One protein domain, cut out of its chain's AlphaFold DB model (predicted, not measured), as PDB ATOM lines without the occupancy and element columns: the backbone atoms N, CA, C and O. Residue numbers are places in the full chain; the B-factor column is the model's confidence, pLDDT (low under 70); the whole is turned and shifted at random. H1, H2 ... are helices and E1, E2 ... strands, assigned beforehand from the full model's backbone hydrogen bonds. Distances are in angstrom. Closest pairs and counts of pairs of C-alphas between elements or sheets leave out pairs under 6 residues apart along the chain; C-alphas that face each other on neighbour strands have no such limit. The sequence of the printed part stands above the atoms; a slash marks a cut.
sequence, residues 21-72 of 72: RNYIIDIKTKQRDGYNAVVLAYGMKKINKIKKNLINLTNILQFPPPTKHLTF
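This is residues 21 to 72 of the 72 residues of an uncharacterized protein of bacterium (UniProt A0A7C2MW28). A long two-stranded ribbon, E1 beside E2, has the short helix H1 in the turn at one end; past its other end a loop leads to H2, and residues 61 to 72 fold back toward the ribbon. The printed part has 52 residues, with E1, H1, E2 and H2 in chain order, a mixed class, and one antiparallel sheet, E1 - E2. It is only just compact, close to loose, with a radius of gyration of the C-alphas of 11.8 A, and elongated, spanning 35 by 20 by 17 A.

E1, residues 22 to 28, and E2, residues 37 to 42, are antiparallel at 154 degrees; N 23 and O 41 are 2.9 A apart and N 28 and O 37 2.8 A, within hydrogen-bond range. H2, residues 52 to 60, is apart from E1 and from H1, residues 30 to 33. Every O i to N i+4 pair of H2 is within hydrogen-bond range; H1 is too short for such a pair.

E1, 16.8 A long, begins at C-alpha 22 (318.276, 403.181, 442.669). H1 measures 5.5 A, E2 16.0 A and H2 13.4 A, ending at C-alpha 60 (331.624, 412.969, 443.315).

The farthest C-alphas, of Gln 31 and Asn 48, are 35.4 A apart. The printed part has no cut, and no link is long. Residues 55 to 72 have pLDDT under 70.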
ATOM      1  N   ARG A  21     316.337 402.686 438.252       82.44
ATOM      2  CA  ARG A  21     317.640 402.689 438.938       82.44
ATOM      3  C   ARG A  21     317.591 403.396 440.296       82.44
ATOM      4  O   ARG A  21     317.256 404.578 440.385       82.44
ATOM      5  N   ASN A  22     318.044 402.675 441.320       84.81
ATOM      6  CA  ASN A  22     318.276 403.181 442.669       84.81
ATOM      7  C   ASN A  22     319.783 403.295 442.926       84.81
ATOM      8  O   ASN A  22     320.532 402.363 442.630       84.81
ATOM      9  N   TYR A  23     320.224 404.412 443.499       81.94
ATOM     10  CA  TYR A  23     321.628 404.658 443.839       81.94
ATOM     11  C   TYR A  23     321.811 404.702 445.352       81.94
ATOM     12  O   TYR A  23     321.013 405.325 446.049       81.94
ATOM     13  N   ILE A  24     322.872 404.084 445.866       85.38
ATOM     14  CA  ILE A  24     323.235 404.192 447.284       85.38
ATOM     15  C   ILE A  24     323.980 405.514 447.485       85.38
ATOM     16  O   ILE A  24     324.992 405.759 446.830       85.38
ATOM     17  N   ILE A  25     323.466 406.370 448.370       84.25
ATOM     18  CA  ILE A  25     324.042 407.695 448.650       84.25
ATOM     19  C   ILE A  25     324.930 407.657 449.894       84.25
ATOM     20  O   ILE A  25     325.993 408.271 449.914       84.25
ATOM     21  N   ASP A  26     324.468 406.990 450.949       84.81
ATOM     22  CA  ASP A  26     325.138 406.954 452.248       84.81
ATOM     23  C   ASP A  26     324.749 405.677 452.997       84.81
ATOM     24  O   ASP A  26     323.653 405.138 452.815       84.81
ATOM     25  N   ILE A  27     325.643 405.209 453.861       91.00
ATOM     26  CA  ILE A  27     325.410 404.072 454.750       91.00
ATOM     27  C   ILE A  27     325.519 404.592 456.179       91.00
ATOM     28  O   ILE A  27     326.580 405.030 456.627       91.00
ATOM     29  N   LYS A  28     324.398 404.560 456.894       91.94
ATOM     30  CA  LYS A  28     324.298 404.952 458.297       91.94
ATOM     31  C   LYS A  28     324.723 403.786 459.172       91.94
ATOM     32  O   LYS A  28     324.247 402.663 459.001       91.94
ATOM     33  N   THR A  29     325.633 404.063 460.098       95.00
ATOM     34  CA  THR A  29     326.151 403.072 461.048       95.00
ATOM     35  C   THR A  29     325.855 403.510 462.472       95.00
ATOM     36  O   THR A  29     325.855 404.705 462.777       95.00
ATOM     37  N   LYS A  30     325.667 402.547 463.383       94.31
ATOM     38  CA  LYS A  30     325.420 402.847 464.802       94.31
ATOM     39  C   LYS A  30     326.483 403.746 465.437       94.31
ATOM     40  O   LYS A  30     326.116 404.588 466.247       94.31
ATOM     41  N   GLN A  31     327.764 403.603 465.080       95.62
ATOM     42  CA  GLN A  31     328.824 404.423 465.682       95.62
ATOM     43  C   GLN A  31     328.777 405.886 465.230       95.62
ATOM     44  O   GLN A  31     329.013 406.775 466.041       95.62
ATOM     45  N   ARG A  32     328.495 406.141 463.945       94.00
ATOM     46  CA  ARG A  32     328.516 407.498 463.380       94.00
ATOM     47  C   ARG A  32     327.174 408.214 463.528       94.00
ATOM     48  O   ARG A  32     327.152 409.409 463.790       94.00
ATOM     49  N   ASP A  33     326.072 407.494 463.333       91.06
ATOM     50  CA  ASP A  33     324.735 408.073 463.160       91.06
ATOM     51  C   ASP A  33     323.714 407.587 464.210       91.06
ATOM     52  O   ASP A  33     322.589 408.077 464.238       91.06
ATOM     53  N   GLY A  34     324.075 406.631 465.077       93.50
ATOM     54  CA  GLY A  34     323.200 406.107 466.138       93.50
ATOM     55  C   GLY A  34     322.227 405.004 465.700       93.50
ATOM     56  O   GLY A  34     321.556 404.411 466.541       93.50
ATOM     57  N   TYR A  35     322.173 404.671 464.407       94.81
ATOM     58  CA  TYR A  35     321.333 403.603 463.855       94.81
ATOM     59  C   TYR A  35     321.942 403.007 462.580       94.81
ATOM     60  O   TYR A  35     322.858 403.573 461.987       94.81
ATOM     61  N   ASN A  36     321.436 401.842 462.176       95.06
ATOM     62  CA  ASN A  36     321.821 401.202 460.921       95.06
ATOM     63  C   ASN A  36     320.760 401.495 459.862       95.06
ATOM     64  O   ASN A  36     319.599 401.144 460.065       95.06
ATOM     65  N   ALA A  37     321.169 402.103 458.751       92.25
ATOM     66  CA  ALA A  37     320.300 402.361 457.608       92.25
ATOM     67  C   ALA A  37     321.097 402.530 456.312       92.25
ATOM     68  O   ALA A  37     322.288 402.843 456.331       92.25
ATOM     69  N   VAL A  38     320.426 402.354 455.177       89.94
ATOM     70  CA  VAL A  38     320.992 402.589 453.846       89.94
ATOM     71  C   VAL A  38     320.165 403.663 453.166       89.94
ATOM     72  O   VAL A  38     318.967 403.495 452.964       89.94
ATOM     73  N   VAL A  39     320.814 404.759 452.786       85.88
ATOM     74  CA  VAL A  39     320.154 405.879 452.122       85.88
ATOM     75  C   VAL A  39     320.174 405.651 450.621       85.88
ATOM     76  O   VAL A  39     321.243 405.576 450.006       85.88
ATOM     77  N   LEU A  40     318.986 405.597 450.029       84.69
ATOM     78  CA  LEU A  40     318.805 405.414 448.594       84.69
ATOM     79  C   LEU A  40     318.337 406.703 447.910       84.69
ATOM     80  O   LEU A  40     317.548 407.484 448.446       84.69
ATOM     81  N   ALA A  41     318.830 406.899 446.693       81.00
ATOM     82  CA  ALA A  41     318.396 407.900 445.735       81.00
ATOM     83  C   ALA A  41     317.591 407.227 444.627       81.00
ATOM     84  O   ALA A  41     318.028 406.227 444.062       81.00
ATOM     85  N   TYR A  42     316.478 407.852 444.253       80.25
ATOM     86  CA  TYR A  42     315.654 407.439 443.125       80.25
ATOM     87  C   TYR A  42     315.279 408.633 442.239       80.25
ATOM     88  O   TYR A  42     315.147 409.761 442.730       80.25
ATOM     89  N   GLY A  43     315.073 408.374 440.945       76.25
ATOM     90  CA  GLY A  43     314.580 409.341 439.961       76.25
ATOM     91  C   GLY A  43     315.615 410.375 439.506       76.25
ATOM     92  O   GLY A  43     316.750 410.395 439.971       76.25
ATOM     93  N   MET A  44     315.215 411.265 438.592       73.19
ATOM     94  CA  MET A  44     316.078 412.305 438.010       73.19
ATOM     95  C   MET A  44     315.479 413.706 438.217       73.19
ATOM     96  O   MET A  44     314.287 413.920 437.983       73.19
ATOM     97  N   LYS A  45     316.306 414.697 438.589       75.19
ATOM     98  CA  LYS A  45     315.945 416.132 438.527       75.19
ATOM     99  C   LYS A  45     316.732 416.877 437.474       75.19
ATOM    100  O   LYS A  45     317.917 416.646 437.275       75.19
ATOM    101  N   LYS A  46     316.116 417.946 436.968       75.94
ATOM    102  CA  LYS A  46     316.853 419.040 436.329       75.94
ATOM    103  C   LYS A  46     317.748 419.750 437.352       75.94
ATOM    104  O   LYS A  46     317.261 420.140 438.416       75.94
ATOM    105  N   ILE A  47     319.007 419.984 436.977       74.88
ATOM    106  CA  ILE A  47     320.065 420.599 437.803       74.88
ATOM    107  C   ILE A  47     319.613 421.925 438.431       74.88
ATOM    108  O   ILE A  47     319.776 422.123 439.631       74.88
ATOM    109  N   ASN A  48     318.923 422.779 437.667       79.38
ATOM    110  CA  ASN A  48     318.451 424.093 438.131       79.38
ATOM    111  C   ASN A  48     317.451 424.033 439.301       79.38
ATOM    112  O   ASN A  48     317.153 425.059 439.902       79.38
ATOM    113  N   LYS A  49     316.895 422.857 439.622       79.81
ATOM    114  CA  LYS A  49     315.960 422.667 440.742       79.81
ATOM    115  C   LYS A  49     316.609 422.001 441.961       79.81
ATOM    116  O   LYS A  49     315.892 421.591 442.879       79.81
ATOM    117  N   ILE A  50     317.927 421.814 441.967       77.50
ATOM    118  CA  ILE A  50     318.668 421.103 443.016       77.50
ATOM    119  C   ILE A  50     319.415 422.117 443.879       77.50
ATOM    120  O   ILE A  50     319.916 423.121 443.384       77.50
ATOM    121  N   LYS A  51     319.486 421.864 445.191       78.75
ATOM    122  CA  LYS A  51     320.277 422.703 446.100       78.75
ATOM    123  C   LYS A  51     321.766 422.551 445.774       78.75
ATOM    124  O   LYS A  51     322.231 421.437 445.547       78.75
ATOM    125  N   LYS A  52     322.529 423.645 445.846       75.31
ATOM    126  CA  LYS A  52     323.960 423.690 445.490       75.31
ATOM    127  C   LYS A  52     324.809 422.589 446.152       75.31
ATOM    128  O   LYS A  52     325.605 421.954 445.472       75.31
ATOM    129  N   ASN A  53     324.581 422.293 447.435       74.25
ATOM    130  CA  ASN A  53     325.315 421.233 448.145       74.25
ATOM    131  C   ASN A  53     325.049 419.826 447.591       74.25
ATOM    132  O   ASN A  53     325.957 419.002 447.554       74.25
ATOM    133  N   LEU A  54     323.824 419.554 447.136       71.19
ATOM    134  CA  LEU A  54     323.459 418.258 446.562       71.19
ATOM    135  C   LEU A  54     324.084 418.061 445.174       71.19
ATOM    136  O   LEU A  54     324.427 416.940 444.831       71.19
ATOM    137  N   ILE A  55     324.292 419.139 444.409       68.50
ATOM    138  CA  ILE A  55     324.959 419.089 443.095       68.50
ATOM    139  C   ILE A  55     326.431 418.669 443.236       68.50
ATOM    140  O   ILE A  55     326.956 417.927 442.411       68.50
ATOM    141  N   ASN A  56     327.108 419.116 444.295       68.56
ATOM    142  CA  ASN A  56     328.496 418.716 444.519       68.56
ATOM    143  C   ASN A  56     328.604 417.214 444.841       68.56
ATOM    144  O   ASN A  56     329.454 416.517 444.298       68.56
ATOM    145  N   LEU A  57     327.680 416.697 445.658       68.69
ATOM    146  CA  LEU A  57     327.626 415.277 446.012       68.69
ATOM    147  C   LEU A  57     327.394 414.378 444.785       68.69
ATOM    148  O   LEU A  57     328.015 413.323 444.669       68.69
ATOM    149  N   THR A  58     326.550 414.807 443.842       65.75
ATOM    150  CA  THR A  58     326.256 414.037 442.620       65.75
ATOM    151  C   THR A  58     327.453 413.931 441.685       65.75
ATOM    152  O   THR A  58     327.644 412.897 441.054       65.75
ATOM    153  N   ASN A  59     328.287 414.973 441.630       62.56
ATOM    154  CA  ASN A  59     329.494 414.979 440.804       62.56
ATOM    155  C   ASN A  59     330.554 414.003 441.334       62.56
ATOM    156  O   ASN A  59     331.244 413.363 440.547       62.56
ATOM    157  N   ILE A  60     330.661 413.866 442.659       63.97
ATOM    158  CA  ILE A  60     331.624 412.969 443.315       63.97
ATOM    159  C   ILE A  60     331.233 411.501 443.110       63.97
ATOM    160  O   ILE A  60     332.093 410.659 442.865       63.97
ATOM    161  N   LEU A  61     329.937 411.197 443.181       67.06
ATOM    162  CA  LEU A  61     329.420 409.830 443.089       67.06
ATOM    163  C   LEU A  61     329.080 409.390 441.649       67.06
ATOM    164  O   LEU A  61     328.592 408.282 441.450       67.06
ATOM    165  N   GLN A  62     329.352 410.244 440.651       65.19
ATOM    166  CA  GLN A  62     329.216 409.974 439.211       65.19
ATOM    167  C   GLN A  62     327.848 409.412 438.770       65.19
ATOM    168  O   GLN A  62     327.763 408.627 437.826       65.19
ATOM    169  N   PHE A  63     326.754 409.827 439.411       69.25
ATOM    170  CA  PHE A  63     325.394 409.455 439.006       69.25
ATOM    171  C   PHE A  63     324.548 410.690 438.662       69.25
ATOM    172  O   PHE A  63     324.805 411.782 439.182       69.25
ATOM    173  N   PRO A  64     323.541 410.558 437.771       64.56
ATOM    174  CA  PRO A  64     322.698 411.681 437.385       64.56
ATOM    175  C   PRO A  64     322.005 412.279 438.614       64.56
ATOM    176  O   PRO A  64     321.639 411.537 439.524       64.56
ATOM    177  N   PRO A  65     321.788 413.604 438.645       62.59
ATOM    178  CA  PRO A  65     321.230 414.282 439.803       62.59
ATOM    179  C   PRO A  65     319.920 413.626 440.289       62.59
ATOM    180  O   PRO A  65     318.895 413.728 439.598       62.59
ATOM    181  N   PRO A  66     319.915 412.965 441.462       59.53
ATOM    182  CA  PRO A  66     318.787 412.172 441.903       59.53
ATOM    183  C   PRO A  66     317.690 413.082 442.437       59.53
ATOM    184  O   PRO A  66     317.970 414.142 443.008       59.53
ATOM    185  N   THR A  67     316.422 412.698 442.284       59.41
ATOM    186  CA  THR A  67     315.306 413.360 442.984       59.41
ATOM    187  C   THR A  67     314.069 412.487 443.099       59.41
ATOM    188  O   THR A  67     313.457 412.185 442.081       59.41
ATOM    189  N   LYS A  68     313.598 412.288 444.342       50.81
ATOM    190  CA  LYS A  68     312.386 412.950 444.893       50.81
ATOM    191  C   LYS A  68     312.216 412.708 446.395       50.81
ATOM    192  O   LYS A  68     311.706 413.588 447.076       50.81
ATOM    193  N   HIS A  69     312.729 411.595 446.910       53.97
ATOM    194  CA  HIS A  69     312.737 411.271 448.332       53.97
ATOM    195  C   HIS A  69     314.070 410.619 448.699       53.97
ATOM    196  O   HIS A  69     314.513 409.715 447.996       53.97
ATOM    197  N   LEU A  70     314.717 411.115 449.759       48.59
ATOM    198  CA  LEU A  70     315.651 410.293 450.522       48.59
ATOM    199  C   LEU A  70     314.777 409.387 451.378       48.59
ATOM    200  O   LEU A  70     313.985 409.891 452.177       48.59
ATOM    201  N   THR A  71     314.886 408.083 451.180       49.31
ATOM    202  CA  THR A  71     314.321 407.111 452.112       49.31
ATOM    203  C   THR A  71     315.419 406.778 453.117       49.31
ATOM    204  O   THR A  71     316.542 406.470 452.708       49.31
ATOM    205  N   PHE A  72     315.112 406.976 454.400       43.97
ATOM    206  CA  PHE A  72     315.995 406.704 455.538       43.97
ATOM    207  C   PHE A  72     315.804 405.270 456.019       43.97
ATOM    208  O   PHE A  72     314.666 404.765 455.888       43.97
TER     209      PHE A  72